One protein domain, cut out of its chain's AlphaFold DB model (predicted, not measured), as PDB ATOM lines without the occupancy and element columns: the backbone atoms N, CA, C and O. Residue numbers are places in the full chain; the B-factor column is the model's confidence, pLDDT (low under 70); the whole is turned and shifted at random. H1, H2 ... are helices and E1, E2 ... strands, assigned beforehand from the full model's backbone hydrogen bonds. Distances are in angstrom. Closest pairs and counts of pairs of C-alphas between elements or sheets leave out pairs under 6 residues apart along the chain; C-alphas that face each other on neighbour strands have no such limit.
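Overview. This is residues 532 to 665 of the 812 residues of an uncharacterized protein of Paraburkholderia sp. PGU19 (UniProt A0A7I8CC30). A strongly twisted five-stranded sheet forms a wall; H3 packs on one face of it, and H2 packs on H3, farther from the sheet. H1 meets one end of H2, H4 sits beside the strands, and residues 617 to 622 stick out. The 134 printed residues hold H1, E1, E2, H2, H3, E3, E4, E5 and H4 in chain order, in a mixed class; the sheet, E2 E1 E3 E4 E5, is antiparallel. The whole is compact, with a radius of gyration of the C-alphas of 15.9 A, yet elongated, spanning 50 by 30 by 27 A.

Along the chain. H1, residues 532 to 538, begins at C-alpha 532 (12.856, 161.725, 82.671). E1 is 543 to 546, E2 552 to 554, H2 562 to 576 (20.2 A), H3 584 to 592 and E3 604 to 611 (23.0 A). E4 is 629 to 638 (28.2 A), E5 644 to 650, and H4, 652 to 663, ends at C-alpha 663 (-2.747, 156.368, 66.919).

Arrangement. E3, E4 and E5 form a meander, each strand the antiparallel neighbour of the one before: N 607 and O 634 are 2.8 A apart, N 635 and O 647 2.9 A. E2, H2 H3 and E3 form a split strand-helix-strand unit, E1 between the strands, with a right-handed crossover. H3 is 7.3 A in height over the sheet, only just over E4 alone, with 2 C-alphas each on E3 and E5. H2 and H3, a helical hairpin, touch at Val 571 and Leu 586, their closest C-alphas, 6.2 A apart. H1 only grazes the sheet. H4, on the same face as H3, is over none of the strands. In H1, H2, H3 and H4 every O i to N i+4 pair is within hydrogen-bond range.

Size, cuts and confidence. The C-alphas farthest apart, of Arg 621 and Ser 641, are 51.3 A apart. The printed part has no cut; the links H3 to E3 and E3 to E4 are long. Mean pLDDT of the printed part is 71.6, with 60 residues under 70, among them 555 to 584 and 611 to 628.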
ATOM      1  N   TYR A 532      12.861 163.177  82.880       73.69
ATOM      2  CA  TYR A 532      12.856 161.725  82.671       73.69
ATOM      3  C   TYR A 532      12.811 160.946  83.982       73.69
ATOM      4  O   TYR A 532      12.085 159.964  84.083       73.69
ATOM      5  N   ASP A 533      13.575 161.373  84.985       74.19
ATOM      6  CA  ASP A 533      13.522 160.789  86.324       74.19
ATOM      7  C   ASP A 533      12.126 160.957  86.918       74.19
ATOM      8  O   ASP A 533      11.555 160.019  87.464       74.19
ATOM      9  N   LEU A 534      11.529 162.131  86.739       76.81
ATOM     10  CA  LEU A 534      10.164 162.400  87.156       76.81
ATOM     11  C   LEU A 534       9.147 161.556  86.407       76.81
ATOM     12  O   LEU A 534       8.222 161.067  87.037       76.81
ATOM     13  N   GLU A 535       9.298 161.356  85.100       72.06
ATOM     14  CA  GLU A 535       8.466 160.418  84.345       72.06
ATOM     15  C   GLU A 535       8.601 158.998  84.911       72.06
ATOM     16  O   GLU A 535       7.582 158.367  85.173       72.06
ATOM     17  N   VAL A 536       9.815 158.528  85.235       70.62
ATOM     18  CA  VAL A 536       9.997 157.246  85.947       70.62
ATOM     19  C   VAL A 536       9.198 157.228  87.249       70.62
ATOM     20  O   VAL A 536       8.515 156.250  87.538       70.62
ATOM     21  N   TYR A 537       9.272 158.295  88.045       71.62
ATOM     22  CA  TYR A 537       8.629 158.329  89.355       71.62
ATOM     23  C   TYR A 537       7.108 158.499  89.296       71.62
ATOM     24  O   TYR A 537       6.410 157.926  90.130       71.62
ATOM     25  N   LYS A 538       6.584 159.230  88.302       66.62
ATOM     26  CA  LYS A 538       5.141 159.367  88.022       66.62
ATOM     27  C   LYS A 538       4.484 158.012  87.776       66.62
ATOM     28  O   LYS A 538       3.289 157.853  88.026       66.62
ATOM     29  N   HIS A 539       5.261 157.043  87.306       63.69
ATOM     30  CA  HIS A 539       4.817 155.690  87.027       63.69
ATOM     31  C   HIS A 539       5.287 154.758  88.140       63.69
ATOM     32  O   HIS A 539       6.261 154.018  88.013       63.69
ATOM     33  N   TYR A 540       4.596 154.840  89.281       60.59
ATOM     34  CA  TYR A 540       4.857 153.970  90.420       60.59
ATOM     35  C   TYR A 540       4.546 152.514  90.065       60.59
ATOM     36  O   TYR A 540       3.463 152.209  89.559       60.59
ATOM     37  N   VAL A 541       5.503 151.636  90.374       65.38
ATOM     38  CA  VAL A 541       5.387 150.191  90.185       65.38
ATOM     39  C   VAL A 541       5.551 149.498  91.534       65.38
ATOM     40  O   VAL A 541       6.686 149.179  91.915       65.38
ATOM     41  N   PRO A 542       4.475 149.297  92.318       66.75
ATOM     42  CA  PRO A 542       4.545 148.388  93.444       66.75
ATOM     43  C   PRO A 542       4.769 146.985  92.884       66.75
ATOM     44  O   PRO A 542       3.907 146.411  92.224       66.75
ATOM     45  N   MET A 543       5.952 146.440  93.145       74.38
ATOM     46  CA  MET A 543       6.196 145.030  92.903       74.38
ATOM     47  C   MET A 543       5.649 144.242  94.091       74.38
ATOM     48  O   MET A 543       5.881 144.565  95.258       74.38
ATOM     49  N   GLN A 544       4.895 143.205  93.785       82.62
ATOM     50  CA  GLN A 544       4.338 142.250  94.719       82.62
ATOM     51  C   GLN A 544       4.778 140.856  94.281       82.62
ATOM     52  O   GLN A 544       5.083 140.615  93.116       82.62
ATOM     53  N   VAL A 545       4.870 139.925  95.218       83.81
ATOM     54  CA  VAL A 545       5.065 138.520  94.892       83.81
ATOM     55  C   VAL A 545       3.745 137.820  95.137       83.81
ATOM     56  O   VAL A 545       3.198 137.891  96.238       83.81
ATOM     57  N   LYS A 546       3.261 137.155  94.095       86.81
ATOM     58  CA  LYS A 546       2.105 136.277  94.124       86.81
ATOM     59  C   LYS A 546       2.572 134.877  94.502       86.81
ATOM     60  O   LYS A 546       3.351 134.247  93.778       86.81
ATOM     61  N   ASP A 547       2.144 134.427  95.673       86.75
ATOM     62  CA  ASP A 547       2.385 133.074  96.159       86.75
ATOM     63  C   ASP A 547       1.532 132.042  95.403       86.75
ATOM     64  O   ASP A 547       0.629 132.390  94.638       86.75
ATOM     65  N   GLN A 548       1.836 130.751  95.580       86.12
ATOM     66  CA  GLN A 548       1.120 129.663  94.890       86.12
ATOM     67  C   GLN A 548      -0.376 129.613  95.242       86.12
ATOM     68  O   GLN A 548      -1.178 129.142  94.441       86.12
ATOM     69  N   ASP A 549      -0.749 130.118  96.418       87.56
ATOM     70  CA  ASP A 549      -2.134 130.261  96.876       87.56
ATOM     71  C   ASP A 549      -2.832 131.522  96.328       87.56
ATOM     72  O   ASP A 549      -4.004 131.760  96.610       87.56
ATOM     73  N   GLY A 550      -2.121 132.331  95.536       87.00
ATOM     74  CA  GLY A 550      -2.599 133.597  94.990       87.00
ATOM     75  C   GLY A 550      -2.506 134.780  95.953       87.00
ATOM     76  O   GLY A 550      -2.897 135.881  95.564       87.00
ATOM     77  N   SER A 551      -1.992 134.592  97.172       86.75
ATOM     78  CA  SER A 551      -1.787 135.694  98.111       86.75
ATOM     79  C   SER A 551      -0.685 136.634  97.617       86.75
ATOM     80  O   SER A 551       0.321 136.215  97.040       86.75
ATOM     81  N   MET A 552      -0.900 137.934  97.813       84.50
ATOM     82  CA  MET A 552       0.021 138.977  97.375       84.50
ATOM     83  C   MET A 552       0.821 139.468  98.574       84.50
ATOM     84  O   MET A 552       0.254 139.964  99.548       84.50
ATOM     85  N   SER A 553       2.142 139.365  98.500       81.62
ATOM     86  CA  SER A 553       3.048 139.941  99.492       81.62
ATOM     87  C   SER A 553       3.833 141.102  98.873       81.62
ATOM     88  O   SER A 553       4.277 140.990  97.729       81.62
ATOM     89  N   PRO A 554       4.021 142.237  99.573       76.94
ATOM     90  CA  PRO A 554       4.842 143.328  99.063       76.94
ATOM     91  C   PRO A 554       6.256 142.827  98.761       76.94
ATOM     92  O   PRO A 554       6.977 142.373  99.651       76.94
ATOM     93  N   ALA A 555       6.665 142.924  97.501       68.12
ATOM     94  CA  ALA A 555       7.998 142.559  97.072       68.12
ATOM     95  C   ALA A 555       8.815 143.834  96.971       68.12
ATOM     96  O   ALA A 555       8.818 144.519  95.949       68.12
ATOM     97  N   VAL A 556       9.551 144.167  98.029       57.91
ATOM     98  CA  VAL A 556      10.572 145.207  97.914       57.91
ATOM     99  C   VAL A 556      11.738 144.618  97.120       57.91
ATOM    100  O   VAL A 556      12.747 144.193  97.671       57.91
ATOM    101  N   LEU A 557      11.600 144.595  95.795       55.06
ATOM    102  CA  LEU A 557      12.683 144.341  94.846       55.06
ATOM    103  C   LEU A 557      13.526 145.599  94.676       55.06
ATOM    104  O   LEU A 557      13.894 145.981  93.571       55.06
ATOM    105  N   ILE A 558      13.827 146.273  95.785       54.12
ATOM    106  CA  ILE A 558      14.942 147.202  95.825       54.12
ATOM    107  C   ILE A 558      16.120 146.318  96.197       54.12
ATOM    108  O   ILE A 558      16.210 145.886  97.347       54.12
ATOM    109  N   PRO A 559      17.007 145.983  95.251       53.28
ATOM    110  CA  PRO A 559      18.170 145.194  95.587       53.28
ATOM    111  C   PRO A 559      18.932 145.934  96.684       53.28
ATOM    112  O   PRO A 559      19.190 147.132  96.559       53.28
ATOM    113  N   ASN A 560      19.316 145.224  97.744       50.78
ATOM    114  CA  ASN A 560      20.097 145.813  98.837       50.78
ATOM    115  C   ASN A 560      21.466 146.338  98.364       50.78
ATOM    116  O   ASN A 560      22.126 147.078  99.090       50.78
ATOM    117  N   ASN A 561      21.906 145.962  97.156       58.03
ATOM    118  CA  ASN A 561      23.124 146.478  96.547       58.03
ATOM    119  C   ASN A 561      22.823 147.628  95.560       58.03
ATOM    120  O   ASN A 561      21.833 147.636  94.824       58.03
ATOM    121  N   GLU A 562      23.707 148.627  95.531       62.25
ATOM    122  CA  GLU A 562      23.504 149.835  94.720       62.25
ATOM    123  C   GLU A 562      23.587 149.559  93.205       62.25
ATOM    124  O   GLU A 562      23.051 150.335  92.409       62.25
ATOM    125  N   THR A 563      24.236 148.467  92.793       60.62
ATOM    126  CA  THR A 563      24.484 148.119  91.381       60.62
ATOM    127  C   THR A 563      23.231 147.601  90.701       60.62
ATOM    128  O   THR A 563      22.824 148.125  89.663       60.62
ATOM    129  N   SER A 564      22.559 146.629  91.308       64.88
ATOM    130  CA  SER A 564      21.286 146.115  90.815       64.88
ATOM    131  C   SER A 564      20.214 147.210  90.856       64.88
ATOM    132  O   SER A 564      19.448 147.332  89.903       64.88
ATOM    133  N   ARG A 565      20.217 148.095  91.872       67.50
ATOM    134  CA  ARG A 565      19.342 149.284  91.897       67.50
ATOM    135  C   ARG A 565      19.619 150.228  90.722       67.50
ATOM    136  O   ARG A 565      18.681 150.717  90.100       67.50
ATOM    137  N   SER A 566      20.889 150.456  90.380       65.94
ATOM    138  CA  SER A 566      21.276 151.314  89.247       65.94
ATOM    139  C   SER A 566      20.907 150.691  87.894       65.94
ATOM    140  O   SER A 566      20.463 151.411  87.002       65.94
ATOM    141  N   ARG A 567      21.021 149.361  87.749       67.81
ATOM    142  CA  ARG A 567      20.542 148.629  86.563       67.81
ATOM    143  C   ARG A 567      19.029 148.748  86.407       67.81
ATOM    144  O   ARG A 567      18.583 149.206  85.362       67.81
ATOM    145  N   LEU A 568      18.267 148.451  87.462       68.75
ATOM    146  CA  LEU A 568      16.807 148.589  87.462       68.75
ATOM    147  C   LEU A 568      16.364 150.018  87.159       68.75
ATOM    148  O   LEU A 568      15.479 150.211  86.338       68.75
ATOM    149  N   THR A 569      17.029 151.021  87.737       69.50
ATOM    150  CA  THR A 569      16.753 152.435  87.428       69.50
ATOM    151  C   THR A 569      16.960 152.723  85.937       69.50
ATOM    152  O   THR A 569      16.202 153.481  85.342       69.50
ATOM    153  N   ASN A 570      17.960 152.107  85.297       66.88
ATOM    154  CA  ASN A 570      18.194 152.290  83.865       66.88
ATOM    155  C   ASN A 570      17.081 151.658  83.019       66.88
ATOM    156  O   ASN A 570      16.603 152.276  82.072       66.88
ATOM    157  N   VAL A 571      16.634 150.455  83.388       67.62
ATOM    158  CA  VAL A 571      15.489 149.796  82.740       67.62
ATOM    159  C   VAL A 571      14.231 150.634  82.917       67.62
ATOM    160  O   VAL A 571      13.541 150.916  81.942       67.62
ATOM    161  N   GLN A 572      13.986 151.120  84.133       68.81
ATOM    162  CA  GLN A 572      12.887 152.027  84.436       68.81
ATOM    163  C   GLN A 572      12.965 153.307  83.603       68.81
ATOM    164  O   GLN A 572      11.948 153.712  83.066       68.81
ATOM    165  N   ARG A 573      14.145 153.912  83.408       68.81
ATOM    166  CA  ARG A 573      14.329 155.083  82.528       68.81
ATOM    167  C   ARG A 573      14.050 154.778  81.060       68.81
ATOM    168  O   ARG A 573      13.473 155.607  80.364       68.81
ATOM    169  N   VAL A 574      14.470 153.611  80.566       66.44
ATOM    170  CA  VAL A 574      14.154 153.172  79.196       66.44
ATOM    171  C   VAL A 574      12.648 152.993  79.038       66.44
ATOM    172  O   VAL A 574      12.088 153.433  78.035       66.44
ATOM    173  N   ILE A 575      12.000 152.408  80.042       64.50
ATOM    174  CA  ILE A 575      10.550 152.231  80.081       64.50
ATOM    175  C   ILE A 575       9.858 153.584  80.169       64.50
ATOM    176  O   ILE A 575       8.992 153.825  79.347       64.50
ATOM    177  N   ALA A 576      10.310 154.502  81.030       63.88
ATOM    178  CA  ALA A 576       9.775 155.855  81.227       63.88
ATOM    179  C   ALA A 576       9.765 156.736  79.962       63.88
ATOM    180  O   ALA A 576       9.001 157.694  79.877       63.88
ATOM    181  N   ARG A 577      10.512 156.355  78.922       65.75
ATOM    182  CA  ARG A 577      10.466 157.005  77.602       65.75
ATOM    183  C   ARG A 577       9.367 156.469  76.674       65.75
ATOM    184  O   ARG A 577       9.172 157.012  75.585       65.75
ATOM    185  N   GLN A 578       8.681 155.391  77.046       63.12
ATOM    186  CA  GLN A 578       7.622 154.765  76.254       63.12
ATOM    187  C   GLN A 578       6.263 155.345  76.649       63.12
ATOM    188  O   GLN A 578       5.950 155.369  77.816       63.12
ATOM    189  N   PRO A 579       5.393 155.774  75.733       56.09
ATOM    190  CA  PRO A 579       4.159 156.451  76.133       56.09
ATOM    191  C   PRO A 579       3.134 155.549  76.847       56.09
ATOM    192  O   PRO A 579       2.218 156.077  77.471       56.09
ATOM    193  N   VAL A 580       3.284 154.218  76.783       61.50
ATOM    194  CA  VAL A 580       2.598 153.276  77.678       61.50
ATOM    195  C   VAL A 580       3.595 152.281  78.268       61.50
ATOM    196  O   VAL A 580       4.328 151.606  77.550       61.50
ATOM    197  N   TYR A 581       3.602 152.218  79.597       65.19
ATOM    198  CA  TYR A 581       4.703 151.747  80.440       65.19
ATOM    199  C   TYR A 581       4.599 150.280  80.852       65.19
ATOM    200  O   TYR A 581       4.833 149.935  82.002       65.19
ATOM    201  N   CYS A 582       4.227 149.407  79.930       66.31
ATOM    202  CA  CYS A 582       3.867 148.030  80.254       66.31
ATOM    203  C   CYS A 582       4.945 147.091  79.733       66.31
ATOM    204  O   CYS A 582       4.813 146.514  78.657       66.31
ATOM    205  N   GLY A 583       6.072 147.053  80.448       67.06
ATOM    206  CA  GLY A 583       7.258 146.317  80.024       67.06
ATOM    207  C   GLY A 583       7.444 145.029  80.809       67.06
ATOM    208  O   GLY A 583       7.917 145.074  81.949       67.06
ATOM    209  N   GLY A 584       7.175 143.888  80.168       68.75
ATOM    210  CA  GLY A 584       7.561 142.569  80.676       68.75
ATOM    211  C   GLY A 584       9.060 142.488  80.973       68.75
ATOM    212  O   GLY A 584       9.476 141.876  81.957       68.75
ATOM    213  N   ARG A 585       9.870 143.222  80.204       72.25
ATOM    214  CA  ARG A 585      11.314 143.320  80.396       72.25
ATOM    215  C   ARG A 585      11.745 143.839  81.771       72.25
ATOM    216  O   ARG A 585      12.786 143.411  82.261       72.25
ATOM    217  N   LEU A 586      11.003 144.752  82.412       72.56
ATOM    218  CA  LEU A 586      11.378 145.209  83.762       72.56
ATOM    219  C   LEU A 586      11.343 144.054  84.751       72.56
ATOM    220  O   LEU A 586      12.253 143.905  85.564       72.56
ATOM    221  N   ALA A 587      10.277 143.265  84.671       72.75
ATOM    222  CA  ALA A 587      10.057 142.130  85.540       72.75
ATOM    223  C   ALA A 587      11.034 140.988  85.205       72.75
ATOM    224  O   ALA A 587      11.597 140.392  86.118       72.75
ATOM    225  N   ASP A 588      11.332 140.764  83.923       74.62
ATOM    226  CA  ASP A 588      12.379 139.841  83.464       74.62
ATOM    227  C   ASP A 588      13.772 140.233  83.995       74.62
ATOM    228  O   ASP A 588      14.451 139.437  84.646       74.62
ATOM    229  N   GLU A 589      14.195 141.490  83.822       74.19
ATOM    230  CA  GLU A 589      15.476 141.953  84.362       74.19
ATOM    231  C   GLU A 589      15.501 141.910  85.898       74.19
ATOM    232  O   GLU A 589      16.513 141.513  86.476       74.19
ATOM    233  N   ALA A 590      14.398 142.242  86.575       73.88
ATOM    234  CA  ALA A 590      14.293 142.122  88.029       73.88
ATOM    235  C   ALA A 590      14.446 140.669  88.509       73.88
ATOM    236  O   ALA A 590      15.195 140.419  89.457       73.88
ATOM    237  N   LEU A 591      13.808 139.709  87.832       78.44
ATOM    238  CA  LEU A 591      13.947 138.279  88.113       78.44
ATOM    239  C   LEU A 591      15.373 137.788  87.856       78.44
ATOM    240  O   LEU A 591      15.946 137.085  88.691       78.44
ATOM    241  N   ASN A 592      15.986 138.194  86.745       77.81
ATOM    242  CA  ASN A 592      17.348 137.791  86.388       77.81
ATOM    243  C   ASN A 592      18.419 138.364  87.328       77.81
ATOM    244  O   ASN A 592      19.503 137.790  87.448       77.81
ATOM    245  N   LEU A 593      18.123 139.457  88.040       72.94
ATOM    246  CA  LEU A 593      18.987 139.992  89.096       72.94
ATOM    247  C   LEU A 593      18.929 139.177  90.397       72.94
ATOM    248  O   LEU A 593      19.775 139.381  91.273       72.94
ATOM    249  N   LEU A 594      17.971 138.256  90.540       74.31
ATOM    250  CA  LEU A 594      17.874 137.412  91.722       74.31
ATOM    251  C   LEU A 594      18.906 136.271  91.706       74.31
ATOM    252  O   LEU A 594      18.986 135.516  90.724       74.31
ATOM    253  N   PRO A 595      19.630 136.055  92.826       73.31
ATOM    254  CA  PRO A 595      20.461 134.870  93.025       73.31
ATOM    255  C   PRO A 595      19.708 133.567  92.725       73.31
ATOM    256  O   PRO A 595      18.498 133.475  92.938       73.31
ATOM    257  N   ARG A 596      20.422 132.522  92.277       79.50
ATOM    258  CA  ARG A 596      19.829 131.207  91.939       79.50
ATOM    259  C   ARG A 596      19.037 130.560  93.077       79.50
ATOM    260  O   ARG A 596      18.141 129.771  92.816       79.50
ATOM    261  N   ASN A 597      19.356 130.902  94.315       78.62
ATOM    262  CA  ASN A 597      18.719 130.415  95.533       78.62
ATOM    263  C   ASN A 597      17.737 131.425  96.157       78.62
ATOM    264  O   ASN A 597      17.345 131.252  97.308       78.62
ATOM    265  N   HIS A 598      17.367 132.501  95.455       81.19
ATOM    266  CA  HIS A 598      16.455 133.501  96.004       81.19
ATOM    267  C   HIS A 598      15.037 132.920  96.166       81.19
ATOM    268  O   HIS A 598      14.526 132.330  95.212       81.19
ATOM    269  N   PRO A 599      14.349 133.142  97.305       80.75
ATOM    270  CA  PRO A 599      13.028 132.559  97.579       80.75
ATOM    271  C   PRO A 599      11.932 133.000  96.597       80.75
ATOM    272  O   PRO A 599      10.881 132.376  96.522       80.75
ATOM    273  N   TYR A 600      12.161 134.072  95.839       82.06
ATOM    274  CA  TYR A 600      11.214 134.559  94.829       82.06
ATOM    275  C   TYR A 600      11.382 133.903  93.455       82.06
ATOM    276  O   TYR A 600      10.543 134.127  92.595       82.06
ATOM    277  N   ARG A 601      12.417 133.078  93.225       83.50
ATOM    278  CA  ARG A 601      12.582 132.393  91.929       83.50
ATOM    279  C   ARG A 601      11.487 131.368  91.635       83.50
ATOM    280  O   ARG A 601      11.238 131.069  90.477       83.50
ATOM    281  N   THR A 602      10.851 130.822  92.665       85.62
ATOM    282  CA  THR A 602       9.752 129.856  92.527       85.62
ATOM    283  C   THR A 602       8.376 130.515  92.594       85.62
ATOM    284  O   THR A 602       7.372 129.811  92.666       85.62
ATOM    285  N   LYS A 603       8.324 131.848  92.657       87.44
ATOM    286  CA  LYS A 603       7.096 132.622  92.825       87.44
ATOM    287  C   LYS A 603       6.869 133.508  91.601       87.44
ATOM    288  O   LYS A 603       7.815 133.813  90.872       87.44
ATOM    289  N   THR A 604       5.630 133.940  91.396       86.50
ATOM    290  CA  THR A 604       5.303 134.889  90.329       86.50
ATOM    291  C   THR A 604       5.473 136.304  90.865       86.50
ATOM    292  O   THR A 604       4.845 136.692  91.845       86.50
ATOM    293  N   MET A 605       6.349 137.086  90.247       83.94
ATOM    294  CA  MET A 605       6.425 138.521  90.480       83.94
ATOM    295  C   MET A 605       5.292 139.212  89.750       83.94
ATOM    296  O   MET A 605       5.177 139.096  88.540       83.94
ATOM    297  N   HIS A 606       4.503 139.967  90.486       85.00
ATOM    298  CA  HIS A 606       3.446 140.798  89.959       85.00
ATOM    299  C   HIS A 606       3.845 142.264  90.093       85.00
ATOM    300  O   HIS A 606       4.346 142.689  91.132       85.00
ATOM    301  N   ALA A 607       3.640 143.052  89.053       82.06
ATOM    302  CA  ALA A 607       3.963 144.465  89.044       82.06
ATOM    303  C   ALA A 607       2.825 145.235  88.388       82.06
ATOM    304  O   ALA A 607       2.609 145.121  87.183       82.06
ATOM    305  N   ASP A 608       2.123 146.041  89.173       80.38
ATOM    306  CA  ASP A 608       1.130 146.969  88.647       80.38
ATOM    307  C   ASP A 608       1.796 148.286  88.268       80.38
ATOM    308  O   ASP A 608       2.641 148.790  88.993       80.38
ATOM    309  N   PHE A 609       1.399 148.881  87.154       75.88
ATOM    310  CA  PHE A 609       1.887 150.175  86.696       75.88
ATOM    311  C   PHE A 609       0.741 151.166  86.762       75.88
ATOM    312  O   PHE A 609      -0.282 150.982  86.102       75.88
ATOM    313  N   TYR A 610       0.918 152.237  87.528       75.06
ATOM    314  CA  TYR A 610      -0.105 153.264  87.707       75.06
ATOM    315  C   TYR A 610       0.270 154.567  86.997       75.06
ATOM    316  O   TYR A 610       1.443 154.921  86.872       75.06
ATOM    317  N   ALA A 611      -0.739 155.315  86.556       69.38
ATOM    318  CA  ALA A 611      -0.587 156.718  86.200       69.38
ATOM    319  C   ALA A 611      -1.027 157.586  87.383       69.38
ATOM    320  O   ALA A 611      -2.165 157.475  87.848       69.38
ATOM    321  N   VAL A 612      -0.127 158.451  87.854       62.81
ATOM    322  CA  VAL A 612      -0.427 159.480  88.857       62.81
ATOM    323  C   VAL A 612      -0.762 160.783  88.132       62.81
ATOM    324  O   VAL A 612       0.064 161.309  87.383       62.81
ATOM    325  N   ALA A 613      -1.957 161.328  88.359       58.06
ATOM    326  CA  ALA A 613      -2.256 162.702  87.969       58.06
ATOM    327  C   ALA A 613      -1.516 163.656  88.919       58.06
ATOM    328  O   ALA A 613      -1.718 163.601  90.131       58.06
ATOM    329  N   ILE A 614      -0.634 164.507  88.387       54.12
ATOM    330  CA  ILE A 614       0.087 165.490  89.205       54.12
ATOM    331  C   ILE A 614      -0.816 166.706  89.447       54.12
ATOM    332  O   ILE A 614      -1.252 167.330  88.470       54.12
ATOM    333  N   PRO A 615      -1.044 167.100  90.713       45.72
ATOM    334  CA  PRO A 615      -1.642 168.390  91.041       45.72
ATOM    335  C   PRO A 615      -0.784 169.524  90.452       45.72
ATOM    336  O   PRO A 615       0.390 169.614  90.785       45.72
ATOM    337  N   GLY A 616      -1.331 170.386  89.585       46.94
ATOM    338  CA  GLY A 616      -0.646 171.627  89.167       46.94
ATOM    339  C   GLY A 616      -0.270 171.754  87.686       46.94
ATOM    340  O   GLY A 616      -0.001 172.864  87.225       46.94
ATOM    341  N   SER A 617      -0.367 170.690  86.878       47.31
ATOM    342  CA  SER A 617      -0.568 170.917  85.436       47.31
ATOM    343  C   SER A 617      -1.950 171.560  85.265       47.31
ATOM    344  O   SER A 617      -2.830 171.295  86.076       47.31
ATOM    345  N   LYS A 618      -2.166 172.422  84.268       47.09
ATOM    346  CA  LYS A 618      -3.399 173.222  84.059       47.09
ATOM    347  C   LYS A 618      -4.727 172.428  83.939       47.09
ATOM    348  O   LYS A 618      -5.725 172.991  83.499       47.09
ATOM    349  N   ALA A 619      -4.745 171.141  84.276       49.38
ATOM    350  CA  ALA A 619      -5.942 170.343  84.444       49.38
ATOM    351  C   ALA A 619      -6.880 170.976  85.499       49.38
ATOM    352  O   ALA A 619      -6.404 171.503  86.513       49.38
ATOM    353  N   PRO A 620      -8.203 170.964  85.267       48.47
ATOM    354  CA  PRO A 620      -9.190 171.465  86.219       48.47
ATOM    355  C   PRO A 620      -8.993 170.832  87.601       48.47
ATOM    356  O   PRO A 620      -8.797 169.623  87.714       48.47
ATOM    357  N   ARG A 621      -9.061 171.648  88.665       50.38
ATOM    358  CA  ARG A 621      -8.834 171.225  90.064       50.38
ATOM    359  C   ARG A 621      -9.761 170.096  90.536       50.38
ATOM    360  O   ARG A 621      -9.444 169.451  91.530       50.38
ATOM    361  N   ASP A 622     -10.838 169.832  89.806       49.62
ATOM    362  CA  ASP A 622     -11.843 168.826  90.141       49.62
ATOM    363  C   ASP A 622     -11.437 167.397  89.708       49.62
ATOM    364  O   ASP A 622     -12.041 166.430  90.162       49.62
ATOM    365  N   GLU A 623     -10.381 167.229  88.894       48.12
ATOM    366  CA  GLU A 623      -9.835 165.909  88.503       48.12
ATOM    367  C   GLU A 623      -8.677 165.420  89.396       48.12
ATOM    368  O   GLU A 623      -8.163 164.318  89.209       48.12
ATOM    369  N   VAL A 624      -8.273 166.201  90.405       48.94
ATOM    370  CA  VAL A 624      -7.142 165.889  91.302       48.94
ATOM    371  C   VAL A 624      -7.587 165.056  92.515       48.94
ATOM    372  O   VAL A 624      -7.075 165.203  93.622       48.94
ATOM    373  N   SER A 625      -8.552 164.152  92.344       48.50
ATOM    374  CA  SER A 625      -8.659 163.032  93.284       48.50
ATOM    375  C   SER A 625      -7.460 162.125  93.016       48.50
ATOM    376  O   SER A 625      -7.285 161.728  91.864       48.50
ATOM    377  N   GLY A 626      -6.641 161.816  94.027       52.56
ATOM    378  CA  GLY A 626      -5.422 160.988  93.967       52.56
ATOM    379  C   GLY A 626      -5.618 159.527  93.531       52.56
ATOM    380  O   GLY A 626      -4.951 158.623  94.025       52.56
ATOM    381  N   ASN A 627      -6.535 159.273  92.602       61.28
ATOM    382  CA  ASN A 627      -6.840 157.978  92.040       61.28
ATOM    383  C   ASN A 627      -5.706 157.571  91.102       61.28
ATOM    384  O   ASN A 627      -5.673 157.937  89.926       61.28
ATOM    385  N   LEU A 628      -4.778 156.786  91.643       67.31
ATOM    386  CA  LEU A 628      -3.880 155.948  90.863       67.31
ATOM    387  C   LEU A 628      -4.721 155.145  89.862       67.31
ATOM    388  O   LEU A 628      -5.483 154.260  90.250       67.31
ATOM    389  N   ARG A 629      -4.613 155.449  88.565       77.50
ATOM    390  CA  ARG A 629      -5.289 154.658  87.528       77.50
ATOM    391  C   ARG A 629      -4.332 153.578  87.065       77.50
ATOM    392  O   ARG A 629      -3.272 153.898  86.524       77.50
ATOM    393  N   LEU A 630      -4.692 152.315  87.287       80.88
ATOM    394  CA  LEU A 630      -3.933 151.178  86.769       80.88
ATOM    395  C   LEU A 630      -3.840 151.322  85.249       80.88
ATOM    396  O   LEU A 630      -4.858 151.498  84.585       80.88
ATOM    397  N   VAL A 631      -2.631 151.276  84.705       79.88
ATOM    398  CA  VAL A 631      -2.336 151.270  83.267       79.88
ATOM    399  C   VAL A 631      -2.198 149.823  82.804       79.88
ATOM    400  O   VAL A 631      -2.771 149.434  81.789       79.88
ATOM    401  N   CYS A 632      -1.470 149.008  83.561       82.88
ATOM    402  CA  CYS A 632      -1.277 147.595  83.269       82.88
ATOM    403  C   CYS A 632      -0.703 146.841  84.455       82.88
ATOM    404  O   CYS A 632      -0.139 147.445  85.361       82.88
ATOM    405  N   SER A 633      -0.792 145.523  84.379       86.25
ATOM    406  CA  SER A 633      -0.186 144.586  85.311       86.25
ATOM    407  C   SER A 633       0.773 143.677  84.553       86.25
ATOM    408  O   SER A 633       0.492 143.264  83.427       86.25
ATOM    409  N   VAL A 634       1.914 143.365  85.153       84.44
ATOM    410  CA  VAL A 634       2.921 142.458  84.602       84.44
ATOM    411  C   VAL A 634       3.125 141.312  85.576       84.44
ATOM    412  O   VAL A 634       3.557 141.535  86.703       84.44
ATOM    413  N   ASP A 635       2.853 140.093  85.126       87.12
ATOM    414  CA  ASP A 635       3.147 138.859  85.850       87.12
ATOM    415  C   ASP A 635       4.384 138.206  85.243       87.12
ATOM    416  O   ASP A 635       4.370 137.808  84.081       87.12
ATOM    417  N   ALA A 636       5.454 138.063  86.013       88.19
ATOM    418  CA  ALA A 636       6.679 137.419  85.574       88.19
ATOM    419  C   ALA A 636       7.064 136.247  86.471       88.19
ATOM    420  O   ALA A 636       7.003 136.329  87.694       88.19
ATOM    421  N   HIS A 637       7.484 135.144  85.868       89.31
ATOM    422  CA  HIS A 637       7.903 133.935  86.571       89.31
ATOM    423  C   HIS A 637       9.023 133.239  85.800       89.31
ATOM    424  O   HIS A 637       9.246 133.524  84.628       89.31
ATOM    425  N   PHE A 638       9.740 132.328  86.453       87.06
ATOM    426  CA  PHE A 638      10.669 131.449  85.751       87.06
ATOM    427  C   PHE A 638       9.910 130.274  85.129       87.06
ATOM    428  O   PHE A 638       9.141 129.602  85.818       87.06
ATOM    429  N   ASP A 639      10.128 130.022  83.841       89.12
ATOM    430  CA  ASP A 639       9.631 128.829  83.158       89.12
ATOM    431  C   ASP A 639      10.397 127.563  83.596       89.12
ATOM    432  O   ASP A 639      11.376 127.612  84.349       89.12
ATOM    433  N   ALA A 640       9.972 126.398  83.096       85.88
ATOM    434  CA  ALA A 640      10.623 125.117  83.390       85.88
ATOM    435  C   ALA A 640      12.093 125.042  82.918       85.88
ATOM    436  O   ALA A 640      12.851 124.202  83.402       85.88
ATOM    437  N   SER A 641      12.501 125.917  81.995       85.56
ATOM    438  CA  SER A 641      13.877 126.027  81.495       85.56
ATOM    439  C   SER A 641      14.725 126.995  82.330       85.56
ATOM    440  O   SER A 641      15.923 127.136  82.083       85.56
ATOM    441  N   GLY A 642      14.131 127.652  83.329       82.38
ATOM    442  CA  GLY A 642      14.786 128.657  84.157       82.38
ATOM    443  C   GLY A 642      14.951 130.013  83.471       82.38
ATOM    444  O   GLY A 642      15.758 130.817  83.945       82.38
ATOM    445  N   ASN A 643      14.208 130.279  82.393       84.19
ATOM    446  CA  ASN A 643      14.126 131.597  81.771       84.19
ATOM    447  C   ASN A 643      12.992 132.390  82.415       84.19
ATOM    448  O   ASN A 643      11.923 131.843  82.675       84.19
ATOM    449  N   ALA A 644      13.205 133.676  82.666       83.00
ATOM    450  CA  ALA A 644      12.122 134.536  83.108       83.00
ATOM    451  C   ALA A 644      11.186 134.847  81.926       83.00
ATOM    452  O   ALA A 644      11.615 135.219  80.835       83.00
ATOM    453  N   VAL A 645       9.892 134.649  82.150       83.00
ATOM    454  CA  VAL A 645       8.809 134.902  81.201       83.00
ATOM    455  C   VAL A 645       7.868 135.897  81.853       83.00
ATOM    456  O   VAL A 645       7.447 135.689  82.989       83.00
ATOM    457  N   ALA A 646       7.550 136.977  81.144       84.06
ATOM    458  CA  ALA A 646       6.659 138.022  81.622       84.06
ATOM    459  C   ALA A 646       5.421 138.130  80.727       84.06
ATOM    460  O   ALA A 646       5.526 138.232  79.506       84.06
ATOM    461  N   GLN A 647       4.248 138.142  81.348       84.94
ATOM    462  CA  GLN A 647       2.960 138.376  80.720       84.94
ATOM    463  C   GLN A 647       2.458 139.759  81.125       84.94
ATOM    464  O   GLN A 647       2.417 140.094  82.304       84.94
ATOM    465  N   THR A 648       2.083 140.571  80.139       82.75
ATOM    466  CA  THR A 648       1.617 141.944  80.359       82.75
ATOM    467  C   THR A 648       0.135 142.054  80.030       82.75
ATOM    468  O   THR A 648      -0.273 141.777  78.904       82.75
ATOM    469  N   THR A 649      -0.654 142.523  80.992       84.38
ATOM    470  CA  THR A 649      -2.097 142.746  80.861       84.38
ATOM    471  C   THR A 649      -2.381 144.241  80.941       84.38
ATOM    472  O   THR A 649      -2.081 144.874  81.950       84.38
ATOM    473  N   LEU A 650      -2.943 144.836  79.887       79.69
ATOM    474  CA  LEU A 650      -3.355 146.244  79.903       79.69
ATOM    475  C   LEU A 650      -4.719 146.400  80.580       79.69
ATOM    476  O   LEU A 650      -5.620 145.597  80.353       79.69
ATOM    477  N   SER A 651      -4.891 147.466  81.361       84.62
ATOM    478  CA  SER A 651      -6.213 147.877  81.837       84.62
ATOM    479  C   SER A 651      -6.992 148.597  80.725       84.62
ATOM    480  O   SER A 651      -6.424 148.981  79.695       84.62
ATOM    481  N   ASP A 652      -8.277 148.879  80.950       80.81
ATOM    482  CA  ASP A 652      -9.071 149.718  80.039       80.81
ATOM    483  C   ASP A 652      -8.454 151.110  79.861       80.81
ATOM    484  O   ASP A 652      -8.368 151.634  78.749       80.81
ATOM    485  N   PHE A 653      -7.962 151.699  80.953       79.38
ATOM    486  CA  PHE A 653      -7.309 153.003  80.923       79.38
ATOM    487  C   PHE A 653      -5.963 152.949  80.192       79.38
ATOM    488  O   PHE A 653      -5.673 153.825  79.377       79.38
ATOM    489  N   GLY A 654      -5.160 151.904  80.412       77.12
ATOM    490  CA  GLY A 654      -3.928 151.695  79.657       77.12
ATOM    491  C   GLY A 654      -4.195 151.499  78.173       77.12
ATOM    492  O   GLY A 654      -3.543 152.129  77.350       77.12
ATOM    493  N   THR A 655      -5.222 150.729  77.820       77.38
ATOM    494  CA  THR A 655      -5.673 150.566  76.432       77.38
ATOM    495  C   THR A 655      -6.058 151.910  75.810       77.38
ATOM    496  O   THR A 655      -5.652 152.197  74.683       77.38
ATOM    497  N   GLN A 656      -6.784 152.769  76.534       75.06
ATOM    498  CA  GLN A 656      -7.113 154.127  76.075       75.06
ATOM    499  C   GLN A 656      -5.865 155.003  75.902       75.06
ATOM    500  O   GLN A 656      -5.746 155.701  74.894       75.06
ATOM    501  N   LEU A 657      -4.914 154.940  76.839       71.81
ATOM    502  CA  LEU A 657      -3.637 155.648  76.736       71.81
ATOM    503  C   LEU A 657      -2.825 155.183  75.525       71.81
ATOM    504  O   LEU A 657      -2.296 156.033  74.811       71.81
ATOM    505  N   VAL A 658      -2.760 153.873  75.248       69.94
ATOM    506  CA  VAL A 658      -2.063 153.365  74.052       69.94
ATOM    507  C   VAL A 658      -2.752 153.912  72.805       69.94
ATOM    508  O   VAL A 658      -2.089 154.457  71.927       69.94
ATOM    509  N   ARG A 659      -4.086 153.845  72.731       70.25
ATOM    510  CA  ARG A 659      -4.830 154.375  71.577       70.25
ATOM    511  C   ARG A 659      -4.523 155.851  71.335       70.25
ATOM    512  O   ARG A 659      -4.133 156.223  70.231       70.25
ATOM    513  N   LYS A 660      -4.614 156.669  72.387       69.25
ATOM    514  CA  LYS A 660      -4.365 158.112  72.315       69.25
ATOM    515  C   LYS A 660      -2.914 158.437  71.959       69.25
ATOM    516  O   LYS A 660      -2.671 159.291  71.118       69.25
ATOM    517  N   ALA A 661      -1.949 157.772  72.588       66.12
ATOM    518  CA  ALA A 661      -0.545 158.137  72.443       66.12
ATOM    519  C   ALA A 661       0.109 157.631  71.149       66.12
ATOM    520  O   ALA A 661       1.121 158.193  70.723       66.12
ATOM    521  N   TYR A 662      -0.430 156.567  70.548       64.31
ATOM    522  CA  TYR A 662       0.175 155.932  69.376       64.31
ATOM    523  C   TYR A 662      -0.595 156.169  68.075       64.31
ATOM    524  O   TYR A 662       0.038 156.171  67.023       64.31
ATOM    525  N   PHE A 663      -1.913 156.382  68.126       63.62
ATOM    526  CA  PHE A 663      -2.747 156.368  66.919       63.62
ATOM    527  C   PHE A 663      -3.572 157.636  66.700       63.62
ATOM    528  O   PHE A 663      -4.251 157.714  65.679       63.62
ATOM    529  N   ASP A 664      -3.530 158.597  67.634       61.66
ATOM    530  CA  ASP A 664      -4.241 159.892  67.586       61.66
ATOM    531  C   ASP A 664      -5.714 159.779  67.128       61.66
ATOM    532  O   ASP A 664      -6.294 160.695  66.550       61.66
ATOM    533  N   SER A 665      -6.328 158.606  67.333       54.75
ATOM    534  CA  SER A 665      -7.662 158.298  66.834       54.75
ATOM    535  C   SER A 665      -8.430 157.429  67.822       54.75
ATOM    536  O   SER A 665      -7.959 156.403  68.318       54.75
TER     537      SER A 665